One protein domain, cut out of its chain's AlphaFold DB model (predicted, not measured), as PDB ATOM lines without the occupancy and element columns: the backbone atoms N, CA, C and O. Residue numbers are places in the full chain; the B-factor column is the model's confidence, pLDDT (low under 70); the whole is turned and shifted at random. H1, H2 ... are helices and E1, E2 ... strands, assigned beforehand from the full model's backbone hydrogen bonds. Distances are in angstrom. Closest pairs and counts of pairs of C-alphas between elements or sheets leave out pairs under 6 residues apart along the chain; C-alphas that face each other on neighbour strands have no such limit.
ATOM      1  N   GLY A  13     -23.050 -50.353   1.974       87.06
ATOM      2  CA  GLY A  13     -24.224 -51.198   2.168       87.06
ATOM      3  C   GLY A  13     -24.609 -51.891   0.864       87.06
ATOM      4  O   GLY A  13     -24.779 -51.238  -0.165       87.06
ATOM      5  N   VAL A  14     -24.742 -53.217   0.883       84.44
ATOM      6  CA  VAL A  14     -25.116 -54.022  -0.289       84.44
ATOM      7  C   VAL A  14     -26.178 -55.048   0.094       84.44
ATOM      8  O   VAL A  14     -26.106 -55.628   1.176       84.44
ATOM      9  N   LEU A  15     -27.163 -55.280  -0.778       84.94
ATOM     10  CA  LEU A  15     -28.189 -56.301  -0.540       84.94
ATOM     11  C   LEU A  15     -27.536 -57.676  -0.334       84.94
ATOM     12  O   LEU A  15     -26.650 -58.062  -1.104       84.94
ATOM     13  N   LYS A  16     -27.965 -58.390   0.715       86.06
ATOM     14  CA  LYS A  16     -27.484 -59.746   1.031       86.06
ATOM     15  C   LYS A  16     -27.849 -60.732  -0.077       86.06
ATOM     16  O   LYS A  16     -26.993 -61.492  -0.527       86.06
ATOM     17  N   ASP A  17     -29.098 -60.689  -0.529       85.31
ATOM     18  CA  ASP A  17     -29.579 -61.485  -1.652       85.31
ATOM     19  C   ASP A  17     -29.411 -60.705  -2.963       85.31
ATOM     20  O   ASP A  17     -29.944 -59.609  -3.131       85.31
ATOM     21  N   LYS A  18     -28.654 -61.274  -3.906       81.00
ATOM     22  CA  LYS A  18     -28.389 -60.660  -5.217       81.00
ATOM     23  C   LYS A  18     -29.566 -60.787  -6.193       81.00
ATOM     24  O   LYS A  18     -29.560 -60.103  -7.217       81.00
ATOM     25  N   SER A  19     -30.523 -61.676  -5.920       82.06
ATOM     26  CA  SER A  19     -31.740 -61.842  -6.720       82.06
ATOM     27  C   SER A  19     -32.759 -60.732  -6.441       82.06
ATOM     28  O   SER A  19     -33.470 -60.297  -7.353       82.06
ATOM     29  N   ILE A  20     -32.752 -60.202  -5.216       83.81
ATOM     30  CA  ILE A  20     -33.607 -59.098  -4.799       83.81
ATOM     31  C   ILE A  20     -33.064 -57.778  -5.346       83.81
ATOM     32  O   ILE A  20     -31.858 -57.519  -5.377       83.81
ATOM     33  N   HIS A  21     -33.971 -56.924  -5.800       82.00
ATOM     34  CA  HIS A  21     -33.656 -55.564  -6.201       82.00
ATOM     35  C   HIS A  21     -34.781 -54.617  -5.776       82.00
ATOM     36  O   HIS A  21     -35.916 -55.058  -5.601       82.00
ATOM     37  N   PRO A  22     -34.479 -53.329  -5.570       81.75
ATOM     38  CA  PRO A  22     -35.504 -52.305  -5.382       81.75
ATOM     39  C   PRO A  22     -36.472 -52.319  -6.567       81.75
ATOM     40  O   PRO A  22     -36.060 -52.559  -7.701       81.75
ATOM     41  N   ILE A  23     -37.733 -52.004  -6.306       81.44
ATOM     42  CA  ILE A  23     -38.751 -51.730  -7.328       81.44
ATOM     43  C   ILE A  23     -39.294 -50.313  -7.186       81.44
ATOM     44  O   ILE A  23     -39.569 -49.663  -8.193       81.44
ATOM     45  N   LYS A  24     -39.432 -49.817  -5.950       81.19
ATOM     46  CA  LYS A  24     -40.050 -48.517  -5.675       81.19
ATOM     47  C   LYS A  24     -39.349 -47.793  -4.534       81.19
ATOM     48  O   LYS A  24     -39.212 -48.352  -3.454       81.19
ATOM     49  N   ALA A  25     -38.960 -46.537  -4.734       81.44
ATOM     50  CA  ALA A  25     -38.601 -45.637  -3.641       81.44
ATOM     51  C   ALA A  25     -39.765 -44.670  -3.402       81.44
ATOM     52  O   ALA A  25     -40.239 -44.034  -4.349       81.44
ATOM     53  N   THR A  26     -40.227 -44.575  -2.157       83.88
ATOM     54  CA  THR A  26     -41.257 -43.618  -1.744       83.88
ATOM     55  C   THR A  26     -40.596 -42.528  -0.917       83.88
ATOM     56  O   THR A  26     -40.115 -42.774   0.190       83.88
ATOM     57  N   TYR A  27     -40.568 -41.328  -1.488       83.75
ATOM     58  CA  TYR A  27     -40.067 -40.135  -0.827       83.75
ATOM     59  C   TYR A  27     -41.227 -39.416  -0.149       83.75
ATOM     60  O   TYR A  27     -42.235 -39.115  -0.791       83.75
ATOM     61  N   ASN A  28     -41.075 -39.119   1.132       83.56
ATOM     62  CA  ASN A  28     -42.069 -38.419   1.916       83.56
ATOM     63  C   ASN A  28     -41.471 -37.129   2.485       83.56
ATOM     64  O   ASN A  28     -40.361 -37.094   3.017       83.56
ATOM     65  N   LEU A  29     -42.222 -36.038   2.378       85.31
ATOM     66  CA  LEU A  29     -41.875 -34.787   3.039       85.31
ATOM     67  C   LEU A  29     -42.163 -34.925   4.541       85.31
ATOM     68  O   LEU A  29     -43.248 -35.353   4.934       85.31
ATOM     69  N   PHE A  30     -41.181 -34.565   5.373       88.19
ATOM     70  CA  PHE A  30     -41.267 -34.561   6.846       88.19
ATOM     71  C   PHE A  30     -41.642 -35.906   7.493       88.19
ATOM     72  O   PHE A  30     -42.156 -35.939   8.609       88.19
ATOM     73  N   SER A  31     -41.406 -37.016   6.799       86.94
ATOM     74  CA  SER A  31     -41.632 -38.362   7.319       86.94
ATOM     75  C   SER A  31     -40.660 -39.353   6.689       86.94
ATOM     76  O   SER A  31     -39.923 -39.020   5.763       86.94
ATOM     77  N   THR A  32     -40.628 -40.563   7.240       89.75
ATOM     78  CA  THR A  32     -39.663 -41.588   6.857       89.75
ATOM     79  C   THR A  32     -39.838 -42.037   5.411       89.75
ATOM     80  O   THR A  32     -40.941 -42.385   4.987       89.75
ATOM     81  N   ASN A  33     -38.740 -42.080   4.660       89.62
ATOM     82  CA  ASN A  33     -38.727 -42.640   3.308       89.62
ATOM     83  C   ASN A  33     -38.694 -44.174   3.344       89.62
ATOM     84  O   ASN A  33     -38.089 -44.771   4.240       89.62
ATOM     85  N   THR A  34     -39.283 -44.827   2.342       89.44
ATOM     86  CA  THR A  34     -39.318 -46.298   2.246       89.44
ATOM     87  C   THR A  34     -38.860 -46.809   0.885       89.44
ATOM     88  O   THR A  34     -38.920 -46.098  -0.122       89.44
ATOM     89  N   ILE A  35     -38.388 -48.056   0.858       87.31
ATOM     90  CA  ILE A  35     -38.016 -48.789  -0.353       87.31
ATOM     91  C   ILE A  35     -38.797 -50.103  -0.388       87.31
ATOM     92  O   ILE A  35     -38.762 -50.871   0.569       87.31
ATOM     93  N   GLU A  36     -39.475 -50.349  -1.502       87.75
ATOM     94  CA  GLU A  36     -40.114 -51.618  -1.850       87.75
ATOM     95  C   GLU A  36     -39.171 -52.448  -2.722       87.75
ATOM     96  O   GLU A  36     -38.534 -51.919  -3.643       87.75
ATOM     97  N   PHE A  37     -39.101 -53.746  -2.448       87.12
ATOM     98  CA  PHE A  37     -38.219 -54.703  -3.106       87.12
ATOM     99  C   PHE A  37     -38.991 -55.741  -3.921       87.12
ATOM    100  O   PHE A  37     -40.192 -55.935  -3.761       87.12
ATOM    101  N   SER A  38     -38.279 -56.436  -4.806       88.81
ATOM    102  CA  SER A  38     -38.850 -57.408  -5.742       88.81
ATOM    103  C   SER A  38     -39.438 -58.670  -5.122       88.81
ATOM    104  O   SER A  38     -40.131 -59.414  -5.807       88.81
ATOM    105  N   ASP A  39     -39.155 -58.926  -3.853       89.81
ATOM    106  CA  ASP A  39     -39.764 -59.987  -3.052       89.81
ATOM    107  C   ASP A  39     -41.051 -59.527  -2.332       89.81
ATOM    108  O   ASP A  39     -41.672 -60.318  -1.627       89.81
ATOM    109  N   GLY A  40     -41.455 -58.263  -2.515       89.31
ATOM    110  CA  GLY A  40     -42.608 -57.636  -1.864       89.31
ATOM    111  C   GLY A  40     -42.297 -57.009  -0.501       89.31
ATOM    112  O   GLY A  40     -43.189 -56.425   0.115       89.31
ATOM    113  N   THR A  41     -41.055 -57.100  -0.018       91.06
ATOM    114  CA  THR A  41     -40.646 -56.501   1.257       91.06
ATOM    115  C   THR A  41     -40.606 -54.974   1.139       91.06
ATOM    116  O   THR A  41     -40.149 -54.432   0.131       91.06
ATOM    117  N   ILE A  42     -41.049 -54.264   2.182       90.62
ATOM    118  CA  ILE A  42     -40.955 -52.801   2.290       90.62
ATOM    119  C   ILE A  42     -40.136 -52.457   3.532       90.62
ATOM    120  O   ILE A  42     -40.504 -52.830   4.642       90.62
ATOM    121  N   GLU A  43     -39.052 -51.708   3.352       89.88
ATOM    122  CA  GLU A  43     -38.152 -51.296   4.433       89.88
ATOM    123  C   GLU A  43     -38.004 -49.776   4.481       89.88
ATOM    124  O   GLU A  43     -38.214 -49.068   3.492       89.88
ATOM    125  N   GLN A  44     -37.568 -49.262   5.630       90.94
ATOM    126  CA  GLN A  44     -37.111 -47.882   5.732       90.94
ATOM    127  C   GLN A  44     -35.867 -47.667   4.857       90.94
ATOM    128  O   GLN A  44     -34.914 -48.449   4.877       90.94
ATOM    129  N   ALA A  45     -35.853 -46.559   4.123       89.75
ATOM    130  CA  ALA A  45     -34.692 -46.122   3.369       89.75
ATOM    131  C   ALA A  45     -33.499 -45.844   4.299       89.75
ATOM    132  O   ALA A  45     -33.637 -45.229   5.359       89.75
ATOM    133  N   THR A  46     -32.304 -46.274   3.897       91.31
ATOM    134  CA  THR A  46     -31.093 -46.171   4.720       91.31
ATOM    135  C   THR A  46     -29.874 -45.825   3.879       91.31
ATOM    136  O   THR A  46     -29.796 -46.147   2.691       91.31
ATOM    137  N   CYS A  47     -28.917 -45.120   4.476       91.75
ATOM    138  CA  CYS A  47     -27.721 -44.669   3.782       91.75
ATOM    139  C   CYS A  47     -26.823 -45.856   3.466       91.75
ATOM    140  O   CYS A  47     -26.277 -46.464   4.374       91.75
ATOM    141  N   LEU A  48     -26.600 -46.141   2.182       89.56
ATOM    142  CA  LEU A  48     -25.706 -47.224   1.740       89.56
ATOM    143  C   LEU A  48     -24.251 -46.777   1.532       89.56
ATOM    144  O   LEU A  48     -23.439 -47.523   0.988       89.56
ATOM    145  N   ASN A  49     -23.922 -45.552   1.951       90.12
ATOM    146  CA  ASN A  49     -22.602 -44.941   1.815       90.12
ATOM    147  C   ASN A  49     -22.041 -44.957   0.375       90.12
ATOM    148  O   ASN A  49     -20.889 -45.326   0.143       90.12
ATOM    149  N   CYS A  50     -22.873 -44.547  -0.594       86.50
ATOM    150  CA  CYS A  50     -22.586 -44.549  -2.037       86.50
ATOM    151  C   CYS A  50     -21.139 -44.157  -2.363       86.50
ATOM    152  O   CYS A  50     -20.586 -43.215  -1.786       86.50
ATOM    153  N   LEU A  51     -20.536 -44.817  -3.347       82.88
ATOM    154  CA  LEU A  51     -19.155 -44.558  -3.727       82.88
ATOM    155  C   LEU A  51     -18.949 -43.137  -4.258       82.88
ATOM    156  O   LEU A  51     -18.043 -42.458  -3.782       82.88
ATOM    157  N   ASN A  52     -19.791 -42.693  -5.196       83.62
ATOM    158  CA  ASN A  52     -19.702 -41.358  -5.800       83.62
ATOM    159  C   ASN A  52     -20.398 -40.261  -4.975       83.62
ATOM    160  O   ASN A  52     -20.224 -39.083  -5.264       83.62
ATOM    161  N   THR A  53     -21.129 -40.612  -3.907       90.56
ATOM    162  CA  THR A  53     -21.794 -39.654  -2.997       90.56
ATOM    163  C   THR A  53     -22.582 -38.548  -3.725       90.56
ATOM    164  O   THR A  53     -22.309 -37.363  -3.519       90.56
ATOM    165  N   PRO A  54     -23.575 -38.892  -4.568       91.94
ATOM    166  CA  PRO A  54     -24.280 -37.911  -5.393       91.94
ATOM    167  C   PRO A  54     -25.040 -36.880  -4.552       91.94
ATOM    168  O   PRO A  54     -25.232 -35.756  -4.989       91.94
ATOM    169  N   CYS A  55     -25.418 -37.208  -3.312       94.12
ATOM    170  CA  CYS A  55     -26.015 -36.260  -2.369       94.12
ATOM    171  C   CYS A  55     -25.060 -35.145  -1.902       94.12
ATOM    172  O   CYS A  55     -25.525 -34.118  -1.412       94.12
ATOM    173  N   MET A  56     -23.744 -35.342  -2.035       96.25
ATOM    174  CA  MET A  56     -22.704 -34.383  -1.649       96.25
ATOM    175  C   MET A  56     -22.102 -33.678  -2.858       96.25
ATOM    176  O   MET A  56     -21.791 -32.491  -2.769       96.25
ATOM    177  N   ASN A  57     -21.935 -34.404  -3.969       96.19
ATOM    178  CA  ASN A  57     -21.211 -33.930  -5.139       96.19
ATOM    179  C   ASN A  57     -21.997 -34.132  -6.443       96.19
ATOM    180  O   ASN A  57     -22.588 -35.185  -6.677       96.19
ATOM    181  N   TYR A  58     -21.955 -33.117  -7.303       95.25
ATOM    182  CA  TYR A  58     -22.277 -33.223  -8.720       95.25
ATOM    183  C   TYR A  58     -21.151 -33.932  -9.468       95.25
ATOM    184  O   TYR A  58     -19.967 -33.717  -9.185       95.25
ATOM    185  N   ASP A  59     -21.525 -34.749 -10.447       92.31
ATOM    186  CA  ASP A  59     -20.585 -35.307 -11.405       92.31
ATOM    187  C   ASP A  59     -20.069 -34.195 -12.330       92.31
ATOM    188  O   ASP A  59     -20.777 -33.244 -12.660       92.31
ATOM    189  N   GLN A  60     -18.824 -34.309 -12.801       90.88
ATOM    190  CA  GLN A  60     -18.210 -33.271 -13.646       90.88
ATOM    191  C   GLN A  60     -19.010 -32.998 -14.931       90.88
ATOM    192  O   GLN A  60     -19.090 -31.859 -15.379       90.88
ATOM    193  N   ALA A  61     -19.660 -34.020 -15.490       90.94
ATOM    194  CA  ALA A  61     -20.515 -33.878 -16.667       90.94
ATOM    195  C   ALA A  61     -21.769 -33.011 -16.422       90.94
ATOM    196  O   ALA A  61     -22.307 -32.446 -17.373       90.94
ATOM    197  N   GLU A  62     -22.220 -32.884 -15.166       92.50
ATOM    198  CA  GLU A  62     -23.338 -32.010 -14.776       92.50
ATOM    199  C   GLU A  62     -22.908 -30.533 -14.680       92.50
ATOM    200  O   GLU A  62     -23.748 -29.642 -14.788       92.50
ATOM    201  N   LEU A  63     -21.609 -30.263 -14.499       92.12
ATOM    202  CA  LEU A  63     -21.048 -28.917 -14.296       92.12
ATOM    203  C   LEU A  63     -20.483 -28.288 -15.578       92.12
ATOM    204  O   LEU A  63     -20.181 -27.094 -15.607       92.12
ATOM    205  N   ILE A  64     -20.297 -29.089 -16.628       88.06
ATOM    206  CA  ILE A  64     -19.721 -28.644 -17.897       88.06
ATOM    207  C   ILE A  64     -20.848 -28.283 -18.870       88.06
ATOM    208  O   ILE A  64     -21.677 -29.125 -19.218       88.06
ATOM    209  N   ILE A  65     -20.812 -27.039 -19.351       88.44
ATOM    210  CA  ILE A  65     -21.499 -26.590 -20.572       88.44
ATOM    211  C   ILE A  65     -20.438 -26.145 -21.585       88.44
ATOM    212  O   ILE A  65     -19.386 -25.624 -21.187       88.44
ATOM    213  N   SER A  66     -20.701 -26.375 -22.870       86.31
ATOM    214  CA  SER A  66     -19.753 -26.096 -23.956       86.31
ATOM    215  C   SER A  66     -19.671 -24.605 -24.268       86.31
ATOM    216  O   SER A  66     -18.634 -24.125 -24.715       86.31
ATOM    217  N   LEU A  67     -20.743 -23.871 -23.978       87.38
ATOM    218  CA  LEU A  67     -20.814 -22.425 -24.107       87.38
ATOM    219  C   LEU A  67     -19.747 -21.705 -23.263       87.38
ATOM    220  O   LEU A  67     -19.614 -21.972 -22.061       87.38
ATOM    221  N   LEU A  68     -19.028 -20.771 -23.898       86.94
ATOM    222  CA  LEU A  68     -17.991 -19.912 -23.305       86.94
ATOM    223  C   LEU A  68     -17.014 -20.695 -22.397       86.94
ATOM    224  O   LEU A  68     -17.051 -20.559 -21.166       86.94
ATOM    225  N   PRO A  69     -16.182 -21.595 -22.955       85.00
ATOM    226  CA  PRO A  69     -15.283 -22.441 -22.168       85.00
ATOM    227  C   PRO A  69     -14.184 -21.650 -21.439       85.00
ATOM    228  O   PRO A  69     -13.731 -22.076 -20.382       85.00
ATOM    229  N   GLU A  70     -13.785 -20.496 -21.968       82.69
ATOM    230  CA  GLU A  70     -12.773 -19.598 -21.401       82.69
ATOM    231  C   GLU A  70     -13.272 -18.731 -20.236       82.69
ATOM    232  O   GLU A  70     -12.463 -18.093 -19.560       82.69
ATOM    233  N   MET A  71     -14.585 -18.693 -19.982       81.81
ATOM    234  CA  MET A  71     -15.159 -17.890 -18.904       81.81
ATOM    235  C   MET A  71     -14.726 -18.423 -17.528       81.81
ATOM    236  O   MET A  71     -15.049 -19.566 -17.192       81.81
ATOM    237  N   PRO A  72     -14.097 -17.594 -16.672       85.31
ATOM    238  CA  PRO A  72     -13.855 -17.955 -15.282       85.31
ATOM    239  C   PRO A  72     -15.178 -18.205 -14.556       85.31
ATOM    240  O   PRO A  72     -16.017 -17.312 -14.435       85.31
ATOM    241  N   ASN A  73     -15.361 -19.419 -14.048       87.06
ATOM    242  CA  ASN A  73     -16.606 -19.852 -13.432       87.06
ATOM    243  C   ASN A  73     -16.375 -20.508 -12.066       87.06
ATOM    244  O   ASN A  73     -15.309 -21.057 -11.781       87.06
ATOM    245  N   ASN A  74     -17.399 -20.486 -11.212       90.75
ATOM    246  CA  ASN A  74     -17.398 -21.304 -10.004       90.75
ATOM    247  C   ASN A  74     -17.776 -22.750 -10.361       90.75
ATOM    248  O   ASN A  74     -18.936 -23.057 -10.651       90.75
ATOM    249  N   ASN A  75     -16.789 -23.643 -10.307       89.88
ATOM    250  CA  ASN A  75     -16.908 -25.057 -10.664       89.88
ATOM    251  C   ASN A  75     -17.011 -25.996  -9.447       89.88
ATOM    252  O   ASN A  75     -16.755 -27.193  -9.576       89.88
ATOM    253  N   THR A  76     -17.379 -25.484  -8.263       94.75
ATOM    254  CA  THR A  76     -17.549 -26.341  -7.079       94.75
ATOM    255  C   THR A  76     -18.539 -27.469  -7.365       94.75
ATOM    256  O   THR A  76     -19.645 -27.215  -7.844       94.75
ATOM    257  N   SER A  77     -18.168 -28.710  -7.042       96.25
ATOM    258  CA  SER A  77     -19.057 -29.869  -7.170       96.25
ATOM    259  C   SER A  77     -20.058 -29.980  -6.028       96.25
ATOM    260  O   SER A  77     -20.923 -30.846  -6.078       96.25
ATOM    261  N   LYS A  78     -19.963 -29.143  -4.991       97.00
ATOM    262  CA  LYS A  78     -20.796 -29.273  -3.793       97.00
ATOM    263  C   LYS A  78     -22.281 -29.097  -4.115       97.00
ATOM    264  O   LYS A  78     -22.696 -28.071  -4.655       97.00
ATOM    265  N   VAL A  79     -23.077 -30.080  -3.701       97.88
ATOM    266  CA  VAL A  79     -24.547 -30.044  -3.749       97.88
ATOM    267  C   VAL A  79     -25.103 -29.121  -2.674       97.88
ATOM    268  O   VAL A  79     -26.026 -28.352  -2.932       97.88
ATOM    269  N   CYS A  80     -24.546 -29.176  -1.461       98.25
ATOM    270  CA  CYS A  80     -24.992 -28.333  -0.359       98.25
ATOM    271  C   CYS A  80     -24.418 -26.912  -0.508       98.25
ATOM    272  O   CYS A  80     -23.200 -26.752  -0.396       98.25
ATOM    273  N   PRO A  81     -25.255 -25.877  -0.703       97.38
ATOM    274  CA  PRO A  81     -24.771 -24.513  -0.909       97.38
ATOM    275  C   PRO A  81     -24.226 -23.873   0.379       97.38
ATOM    276  O   PRO A  81     -23.485 -22.900   0.304       97.38
ATOM    277  N   THR A  82     -24.551 -24.426   1.556       97.75
ATOM    278  CA  THR A  82     -24.053 -23.958   2.865       97.75
ATOM    279  C   THR A  82     -22.953 -24.833   3.459       97.75
ATOM    280  O   THR A  82     -22.568 -24.633   4.607       97.75
ATOM    281  N   ASP A  83     -22.457 -25.815   2.700       96.62
ATOM    282  CA  ASP A  83     -21.419 -26.752   3.149       96.62
ATOM    283  C   ASP A  83     -21.787 -27.554   4.416       96.62
ATOM    284  O   ASP A  83     -20.934 -27.967   5.196       96.62
ATOM    285  N   ALA A  84     -23.083 -27.791   4.634       97.69
ATOM    286  CA  ALA A  84     -23.584 -28.490   5.816       97.69
ATOM    287  C   ALA A  84     -23.403 -30.017   5.771       97.69
ATOM    288  O   ALA A  84     -23.696 -30.679   6.764       97.69
ATOM    289  N   ILE A  85     -22.980 -30.590   4.638       96.00
ATOM    290  CA  ILE A  85     -22.794 -32.038   4.479       96.00
ATOM    291  C   ILE A  85     -21.307 -32.395   4.543       96.00
ATOM    292  O   ILE A  85     -20.499 -31.875   3.777       96.00
ATOM    293  N   GLY A  86     -20.951 -33.293   5.458       94.38
ATOM    294  CA  GLY A  86     -19.577 -33.725   5.706       94.38
ATOM    295  C   GLY A  86     -19.456 -35.242   5.781       94.38
ATOM    296  O   GLY A  86     -20.347 -35.967   5.343       94.38
ATOM    297  N   PHE A  87     -18.346 -35.714   6.344       92.94
ATOM    298  CA  PHE A  87     -18.131 -37.122   6.670       92.94
ATOM    299  C   PHE A  87     -17.860 -37.281   8.166       92.94
ATOM    300  O   PHE A  87     -17.231 -36.411   8.768       92.94
ATOM    301  N   ASP A  88     -18.305 -38.392   8.752       90.00
ATOM    302  CA  ASP A  88     -17.805 -38.855  10.049       90.00
ATOM    303  C   ASP A  88     -16.473 -39.618   9.915       90.00
ATOM    304  O   ASP A  88     -15.912 -39.777   8.826       90.00
ATOM    305  N   GLU A  89     -15.963 -40.095  11.048       87.06
ATOM    306  CA  GLU A  89     -14.738 -40.895  11.161       87.06
ATOM    307  C   GLU A  89     -14.756 -42.188  10.327       87.06
ATOM    308  O   GLU A  89     -13.707 -42.639   9.865       87.06
ATOM    309  N   ASN A  90     -15.944 -42.738  10.056       83.50
ATOM    310  CA  ASN A  90     -16.148 -43.946   9.258       83.50
ATOM    311  C   ASN A  90     -16.426 -43.632   7.778       83.50
ATOM    312  O   ASN A  90     -16.791 -44.517   7.001       83.50
ATOM    313  N   ILE A  91     -16.242 -42.373   7.362       87.44
ATOM    314  CA  ILE A  91     -16.482 -41.906   5.992       87.44
ATOM    315  C   ILE A  91     -17.952 -42.130   5.591       87.44
ATOM    316  O   ILE A  91     -18.258 -42.392   4.426       87.44
ATOM    317  N   PHE A  92     -18.884 -42.025   6.543       89.25
ATOM    318  CA  PHE A  92     -20.310 -41.904   6.247       89.25
ATOM    319  C   PHE A  92     -20.700 -40.434   6.131       89.25
ATOM    320  O   PHE A  92     -20.240 -39.622   6.936       89.25
ATOM    321  N   PRO A  93     -21.574 -40.076   5.178       93.56
ATOM    322  CA  PRO A  93     -22.132 -38.738   5.112       93.56
ATOM    323  C   PRO A  93     -22.820 -38.339   6.426       93.56
ATOM    324  O   PRO A  93     -23.560 -39.133   7.014       93.56
ATOM    325  N   THR A  94     -22.610 -37.097   6.854       95.38
ATOM    326  CA  THR A  94     -23.253 -36.476   8.023       95.38
ATOM    327  C   THR A  94     -23.785 -35.088   7.684       95.38
ATOM    328  O   THR A  94     -23.307 -34.450   6.747       95.38
ATOM    329  N   ILE A  95     -24.784 -34.613   8.437       97.19
ATOM    330  CA  ILE A  95     -25.355 -33.269   8.278       97.19
ATOM    331  C   ILE A  95     -25.111 -32.452   9.544       97.19
ATOM    332  O   ILE A  95     -25.488 -32.859  10.641       97.19
ATOM    333  N   ASN A  96     -24.536 -31.264   9.382       97.50
ATOM    334  CA  ASN A  96     -24.513 -30.235  10.409       97.50
ATOM    335  C   ASN A  96     -25.870 -29.510  10.426       97.50
ATOM    336  O   ASN A  96     -26.155 -28.677   9.562       97.50
ATOM    337  N   ALA A  97     -26.703 -29.818  11.422       95.94
ATOM    338  CA  ALA A  97     -28.047 -29.253  11.556       95.94
ATOM    339  C   ALA A  97     -28.058 -27.718  11.712       95.94
ATOM    340  O   ALA A  97     -28.992 -27.068  11.240       95.94
ATOM    341  N   THR A  98     -27.011 -27.136  12.307       95.62
ATOM    342  CA  THR A  98     -26.865 -25.683  12.493       95.62
ATOM    343  C   THR A  98     -26.595 -24.965  11.172       95.62
ATOM    344  O   THR A  98     -27.105 -23.871  10.946       95.62
ATOM    345  N   ALA A  99     -25.807 -25.576  10.281       97.31
ATOM    346  CA  ALA A  99     -25.480 -25.002   8.975       97.31
ATOM    347  C   ALA A  99     -26.522 -25.332   7.888       97.31
ATOM    348  O   ALA A  99     -26.652 -24.609   6.897       97.31
ATOM    349  N   CYS A 100     -27.259 -26.434   8.041       98.25
ATOM    350  CA  CYS A 100     -28.292 -26.851   7.100       98.25
ATOM    351  C   CYS A 100     -29.424 -25.821   7.062       98.25
ATOM    352  O   CYS A 100     -29.893 -25.398   8.108       98.25
ATOM    353  N   ILE A 101     -29.922 -25.461   5.876       97.81
ATOM    354  CA  ILE A 101     -31.069 -24.539   5.721       97.81
ATOM    355  C   ILE A 101     -32.380 -25.253   5.372       97.81
ATOM    356  O   ILE A 101     -33.420 -24.617   5.294       97.81
ATOM    357  N   GLY A 102     -32.344 -26.574   5.167       97.06
ATOM    358  CA  GLY A 102     -33.534 -27.368   4.837       97.06
ATOM    359  C   GLY A 102     -33.930 -27.388   3.354       97.06
ATOM    360  O   GLY A 102     -35.010 -27.872   3.036       97.06
ATOM    361  N   CYS A 103     -33.069 -26.922   2.440       97.31
ATOM    362  CA  CYS A 103     -33.384 -26.747   1.010       97.31
ATOM    363  C   CYS A 103     -33.679 -28.031   0.211       97.31
ATOM    364  O   CYS A 103     -34.180 -27.941  -0.903       97.31
ATOM    365  N   GLY A 104     -33.336 -29.217   0.722       96.06
ATOM    366  CA  GLY A 104     -33.677 -30.489   0.071       96.06
ATOM    367  C   GLY A 104     -32.815 -30.915  -1.121       96.06
ATOM    368  O   GLY A 104     -32.986 -32.034  -1.598       96.06
ATOM    369  N   LEU A 105     -31.843 -30.111  -1.569       97.62
ATOM    370  CA  LEU A 105     -30.992 -30.453  -2.724       97.62
ATOM    371  C   LEU A 105     -30.307 -31.827  -2.588       97.62
ATOM    372  O   LEU A 105     -30.246 -32.592  -3.550       97.62
ATOM    373  N   CYS A 106     -29.813 -32.161  -1.390       96.62
ATOM    374  CA  CYS A 106     -29.198 -33.461  -1.109       96.62
ATOM    375  C   CYS A 106     -30.218 -34.608  -1.014       96.62
ATOM    376  O   CYS A 106     -29.875 -35.740  -1.360       96.62
ATOM    377  N   ILE A 107     -31.450 -34.317  -0.580       94.50
ATOM    378  CA  ILE A 107     -32.549 -35.285  -0.465       94.50
ATOM    379  C   ILE A 107     -32.955 -35.766  -1.853       94.50
ATOM    380  O   ILE A 107     -32.911 -36.968  -2.115       94.50
ATOM    381  N   GLN A 108     -33.205 -34.830  -2.771       91.69
ATOM    382  CA  GLN A 108     -33.532 -35.138  -4.163       91.69
ATOM    383  C   GLN A 108     -32.436 -35.953  -4.860       91.69
ATOM    384  O   GLN A 108     -32.718 -36.816  -5.684       91.69
ATOM    385  N   ARG A 109     -31.166 -35.705  -4.518       91.44
ATOM    386  CA  ARG A 109     -30.024 -36.414  -5.111       91.44
ATOM    387  C   ARG A 109     -29.723 -37.764  -4.471       91.44
ATOM    388  O   ARG A 109     -28.840 -38.466  -4.959       91.44
ATOM    389  N   CYS A 110     -30.388 -38.142  -3.380       90.50
ATOM    390  CA  CYS A 110     -30.143 -39.428  -2.746       90.50
ATOM    391  C   CYS A 110     -30.853 -40.551  -3.521       90.50
ATOM    392  O   CYS A 110     -32.080 -40.643  -3.451       90.50
ATOM    393  N   PRO A 111     -30.121 -41.466  -4.190       84.38
ATOM    394  CA  PRO A 111     -30.744 -42.508  -5.008       84.38
ATOM    395  C   PRO A 111     -31.456 -43.591  -4.193       84.38
ATOM    396  O   PRO A 111     -32.205 -44.383  -4.750       84.38
ATOM    397  N   TYR A 112     -31.216 -43.621  -2.884       83.12
ATOM    398  CA  TYR A 112     -31.768 -44.610  -1.964       83.12
ATOM    399  C   TYR A 112     -32.817 -44.023  -1.022       83.12
ATOM    400  O   TYR A 112     -33.217 -44.701  -0.089       83.12
ATOM    401  N   GLY A 113     -33.200 -42.750  -1.178       87.88
ATOM    402  CA  GLY A 113     -34.124 -42.093  -0.245       87.88
ATOM    403  C   GLY A 113     -33.608 -42.003   1.195       87.88
ATOM    404  O   GLY A 113     -34.377 -41.768   2.114       87.88
ATOM    405  N   ALA A 114     -32.309 -42.188   1.423       91.12
ATOM    406  CA  ALA A 114     -31.727 -42.256   2.760       91.12
ATOM    407  C   ALA A 114     -31.683 -40.918   3.505       91.12
ATOM    408  O   ALA A 114     -31.351 -40.892   4.686       91.12
ATOM    409  N   ILE A 115     -31.918 -39.808   2.807       93.44
ATOM    410  CA  ILE A 115     -31.930 -38.479   3.406       93.44
ATOM    411  C   ILE A 115     -33.380 -38.011   3.453       93.44
ATOM    412  O   ILE A 115     -34.074 -38.046   2.441       93.44
ATOM    413  N   GLU A 116     -33.819 -37.581   4.626       92.50
ATOM    414  CA  GLU A 116     -35.187 -37.156   4.919       92.50
ATOM    415  C   GLU A 116     -35.170 -35.827   5.681       92.50
ATOM    416  O   GLU A 116     -34.115 -35.368   6.125       92.50
ATOM    417  N   TRP A 117     -36.329 -35.182   5.820       93.44
ATOM    418  CA  TRP A 117     -36.447 -34.012   6.689       93.44
ATOM    419  C   TRP A 117     -36.825 -34.433   8.105       93.44
ATOM    420  O   TRP A 117     -37.847 -35.085   8.302       93.44
ATOM    421  N   GLN A 118     -36.062 -33.961   9.086       91.19
ATOM    422  CA  GLN A 118     -36.418 -33.985  10.503       91.19
ATOM    423  C   GLN A 118     -36.313 -32.557  11.040       91.19
ATOM    424  O   GLN A 118     -35.322 -31.873  10.792       91.19
ATOM    425  N   GLU A 119     -37.371 -32.066  11.693       89.94
ATOM    426  CA  GLU A 119     -37.444 -30.686  12.209       89.94
ATOM    427  C   GLU A 119     -37.026 -29.613  11.177       89.94
ATOM    428  O   GLU A 119     -36.300 -28.656  11.471       89.94
ATOM    429  N   TYR A 120     -37.474 -29.790   9.926       94.31
ATOM    430  CA  TYR A 120     -37.180 -28.908   8.787       94.31
ATOM    431  C   TYR A 120     -35.710 -28.870   8.334       94.31
ATOM    432  O   TYR A 120     -35.354 -28.059   7.479       94.31
ATOM    433  N   LYS A 121     -34.848 -29.749   8.852       95.75
ATOM    434  CA  LYS A 121     -33.454 -29.915   8.419       95.75
ATOM    435  C   LYS A 121     -33.257 -31.293   7.789       95.75
ATOM    436  O   LYS A 121     -34.042 -32.206   8.018       95.75
ATOM    437  N   ALA A 122     -32.224 -31.435   6.965       96.31
ATOM    438  CA  ALA A 122     -31.889 -32.730   6.382       96.31
ATOM    439  C   ALA A 122     -31.276 -33.652   7.447       96.31
ATOM    440  O   ALA A 122     -30.406 -33.235   8.210       96.31
ATOM    441  N   TYR A 123     -31.689 -34.911   7.446       95.38
ATOM    442  CA  TYR A 123     -31.187 -35.968   8.310       95.38
ATOM    443  C   TYR A 123     -30.890 -37.211   7.473       95.38
ATOM    444  O   TYR A 123     -31.601 -37.503   6.516       95.38
ATOM    445  N   ILE A 124     -29.822 -37.935   7.812       94.56
ATOM    446  CA  ILE A 124     -29.396 -39.133   7.082       94.56
ATOM    447  C   ILE A 124     -29.787 -40.359   7.898       94.56
ATOM    448  O   ILE A 124     -29.188 -40.639   8.936       94.56
ATOM    449  N   SER A 125     -30.772 -41.100   7.400       91.62
ATOM    450  CA  SER A 125     -31.211 -42.364   7.977       91.62
ATOM    451  C   SER A 125     -30.080 -43.393   7.936       91.62
ATOM    452  O   SER A 125     -29.501 -43.679   6.883       91.62
ATOM    453  N   LYS A 126     -29.780 -43.964   9.105       85.44
ATOM    454  CA  LYS A 126     -28.854 -45.088   9.305       85.44
ATOM    455  C   LYS A 126     -29.604 -46.281   9.917       85.44
ATOM    456  O   LYS A 126     -29.152 -46.876  10.889       85.44
ATOM    457  N   SER A 127     -30.785 -46.601   9.383       77.69
ATOM    458  CA  SER A 127     -31.525 -47.802   9.782       77.69
ATOM    459  C   SER A 127     -30.791 -49.046   9.270       77.69
ATOM    460  O   SER A 127     -30.722 -49.295   8.064       77.69
ATOM    461  N   PHE A 128     -30.149 -49.796  10.166       69.81
ATOM    462  CA  PHE A 128     -29.410 -51.006   9.804       69.81
ATOM    463  C   PHE A 128     -30.381 -52.188   9.680       69.81
ATOM    464  O   PHE A 128     -30.527 -52.990  10.597       69.81
ATOM    465  N   SER A 129     -31.063 -52.272   8.535       74.88
ATOM    466  CA  SER A 129     -31.932 -53.405   8.198       74.88
ATOM    467  C   SER A 129     -31.120 -54.675   7.922       74.88
ATOM    468  O   SER A 129     -30.020 -54.634   7.359       74.88
ATOM    469  N   ASN A 130     -31.706 -55.830   8.246       79.94
ATOM    470  CA  ASN A 130     -31.136 -57.141   7.949       79.94
ATOM    471  C   ASN A 130     -31.054 -57.450   6.448       79.94
ATOM    472  O   ASN A 130     -30.377 -58.416   6.095       79.94
ATOM    473  N   MET A 131     -31.672 -56.650   5.574       83.69
ATOM    474  CA  MET A 131     -31.528 -56.784   4.121       83.69
ATOM    475  C   MET A 131     -30.112 -56.494   3.613       83.69
ATOM    476  O   MET A 131     -29.710 -57.025   2.573       83.69
ATOM    477  N   TYR A 132     -29.340 -55.678   4.333       86.81
ATOM    478  CA  TYR A 132     -28.037 -55.210   3.875       86.81
ATOM    479  C   TYR A 132     -26.882 -55.884   4.617       86.81
ATOM    480  O   TYR A 132     -26.955 -56.217   5.798       86.81
ATOM    481  N   SER A 133     -25.781 -56.070   3.902       87.44
ATOM    482  CA  SER A 133     -24.464 -56.413   4.435       87.44
ATOM    483  C   SER A 133     -23.489 -55.281   4.124       87.44
ATOM    484  O   SER A 133     -23.676 -54.556   3.148       87.44
ATOM    485  N   TRP A 134     -22.466 -55.117   4.960       88.25
ATOM    486  CA  TRP A 134     -21.471 -54.059   4.809       88.25
ATOM    487  C   TRP A 134     -20.170 -54.636   4.273       88.25
ATOM    488  O   TRP A 134     -19.613 -55.563   4.855       88.25
ATOM    489  N   VAL A 135     -19.700 -54.091   3.155       86.06
ATOM    490  CA  VAL A 135     -18.468 -54.526   2.486       86.06
ATOM    491  C   VAL A 135     -17.476 -53.374   2.406       86.06
ATOM    492  O   VAL A 135     -17.884 -52.233   2.218       86.06
ATOM    493  N   ASN A 136     -16.182 -53.661   2.528       83.38
ATOM    494  CA  ASN A 136     -15.128 -52.634   2.501       83.38
ATOM    495  C   ASN A 136     -14.505 -52.450   1.109       83.38
ATOM    496  O   ASN A 136     -13.931 -51.406   0.817       83.38
ATOM    497  N   ASP A 137     -14.664 -53.440   0.232       74.12
ATOM    498  CA  ASP A 137     -14.167 -53.415  -1.138       74.12
ATOM    499  C   ASP A 137     -15.308 -53.735  -2.104       74.12
ATOM    500  O   ASP A 137     -15.991 -54.752  -1.968       74.12
ATOM    501  N   LEU A 138     -15.512 -52.862  -3.091       74.06
ATOM    502  CA  LEU A 138     -16.492 -53.046  -4.158       74.06
ATOM    503  C   LEU A 138     -15.880 -52.603  -5.490       74.06
ATOM    504  O   LEU A 138     -15.368 -51.485  -5.603       74.06
ATOM    505  N   SER A 139     -15.911 -53.467  -6.508       75.31
ATOM    506  CA  SER A 139     -15.426 -53.093  -7.841       75.31
ATOM    507  C   SER A 139     -16.380 -52.104  -8.531       75.31
ATOM    508  O   SER A 139     -17.560 -52.011  -8.197       75.31
ATOM    509  N   MET A 140     -15.883 -51.344  -9.517       70.69
ATOM    510  CA  MET A 140     -16.716 -50.355 -10.232       70.69
ATOM    511  C   MET A 140     -17.815 -51.003 -11.044       70.69
ATOM    512  O   MET A 140     -18.909 -50.461 -11.137       70.69
ATOM    513  N   GLU A 141     -17.528 -52.174 -11.587       74.88
ATOM    514  CA  GLU A 141     -18.489 -52.961 -12.336       74.88
ATOM    515  C   GLU A 141     -19.632 -53.431 -11.426       74.88
ATOM    516  O   GLU A 141     -20.801 -53.200 -11.731       74.88
ATOM    517  N   GLU A 142     -19.317 -53.963 -10.240       72.25
ATOM    518  CA  GLU A 142     -20.332 -54.352  -9.254       72.25
ATOM    519  C   GLU A 142     -21.132 -53.154  -8.734       72.25
ATOM    520  O   GLU A 142     -22.349 -53.256  -8.564       72.25
ATOM    521  N   TYR A 143     -20.474 -52.013  -8.504       75.38
ATOM    522  CA  TYR A 143     -21.147 -50.777  -8.113       75.38
ATOM    523  C   TYR A 143     -22.138 -50.321  -9.184       75.38
ATOM    524  O   TYR A 143     -23.292 -50.049  -8.868       75.38
ATOM    525  N   GLN A 144     -21.717 -50.287 -10.450       71.81
ATOM    526  CA  GLN A 144     -22.555 -49.862 -11.569       71.81
ATOM    527  C   GLN A 144     -23.741 -50.801 -11.795       71.81
ATOM    528  O   GLN A 144     -24.863 -50.320 -11.936       71.81
ATOM    529  N   ILE A 145     -23.532 -52.122 -11.771       72.06
ATOM    530  CA  ILE A 145     -24.616 -53.110 -11.903       72.06
ATOM    531  C   ILE A 145     -25.663 -52.907 -10.804       72.06
ATOM    532  O   ILE A 145     -26.865 -52.932 -11.071       72.06
ATOM    533  N   ARG A 146     -25.207 -52.680  -9.568       66.44
ATOM    534  CA  ARG A 146     -26.091 -52.483  -8.418       66.44
ATOM    535  C   ARG A 146     -26.805 -51.137  -8.474       66.44
ATOM    536  O   ARG A 146     -28.003 -51.117  -8.247       66.44
ATOM    537  N   HIS A 147     -26.122 -50.048  -8.826       65.56
ATOM    538  CA  HIS A 147     -26.713 -48.706  -8.911       65.56
ATOM    539  C   HIS A 147     -27.668 -48.527 -10.092       65.56
ATOM    540  O   HIS A 147     -28.685 -47.853  -9.934       65.56
ATOM    541  N   LYS A 148     -27.390 -49.140 -11.251       62.47
ATOM    542  CA  LYS A 148     -28.235 -49.020 -12.451       62.47
ATOM    543  C   LYS A 148     -29.682 -49.438 -12.178       62.47
ATOM    544  O   LYS A 148     -30.589 -48.827 -12.719       62.47
ATOM    545  N   LYS A 149     -29.902 -50.410 -11.281       58.19
ATOM    546  CA  LYS A 149     -31.248 -50.845 -10.878       58.19
ATOM    547  C   LYS A 149     -32.014 -49.829 -10.015       58.19
ATOM    548  O   LYS A 149     -33.228 -49.887 -10.018       58.19
ATOM    549  N   TYR A 150     -31.352 -48.918  -9.291       60.31
ATOM    550  CA  TYR A 150     -32.015 -47.938  -8.401       60.31
ATOM    551  C   TYR A 150     -32.325 -46.600  -9.089       60.31
ATOM    552  O   TYR A 150     -33.210 -45.872  -8.645       60.31
TER     553      TYR A 150
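AT A GLANCE: This is residues 13 to 150 of the 353 residues of the protein "4Fe-4S ferredoxin-type domain-containing protein" of Niastella caeni (UniProt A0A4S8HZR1). Little regular structure: a loop-rich body has the three-stranded antiparallel sheet E2-E3-E4 at one end, hairpins E5-E6 and E7-E8 with H2 toward the other, and residues 65 to 73 sticking out. The 138 printed residues, mixed in class with 52 in named elements, run E1 E2 E3 E4 H1 E5 E6 H2 E7 E8 E9 H3. The whole is compact, radius of gyration of the C-alphas 16.2 A, spanning 51 by 38 by 29 A.

IN THESE COORDINATES: Find C-alpha 22 at (-35.504, -52.305, -5.382); E2 runs 11.0 A to residue 26, then come E3, 34 to 37, and E4, 42 to 44. Elsewhere find E1, 13 to 15; H1, 60 to 63; E5, 85 to 87; E6, 93 to 95; H2, 105 to 108; E7, 115 to 118; E8, 121 to 124; E9, 132 to 135. H3, 140 to 150, runs 15.6 A to C-alpha 150 at (-32.015, -47.938, -8.401).

HOW THE PARTS SIT: In the meander E2 E3 E4, each strand the antiparallel neighbour of the one before, look for N 36 and O 24, 2.8 A, and N 35 and O 43, 2.8 A. H3 only grazes this sheet, with residues 146 to 150; 5 of its 7 O i to N i+4 pairs are within hydrogen-bond range, and H1 and H2 are too short for such pairs. E1 and E9 are antiparallel, N 14 and O 133 at 2.8 A. The closest C-alphas of E6 and E8, Ile 95 and Tyr 123, are 6.4 A apart.

THE WHOLE: The printed part has no cut; links E4 to H1 and H1 to E5 are long. Confidence is under 70 at residues 128 and 146 to 150.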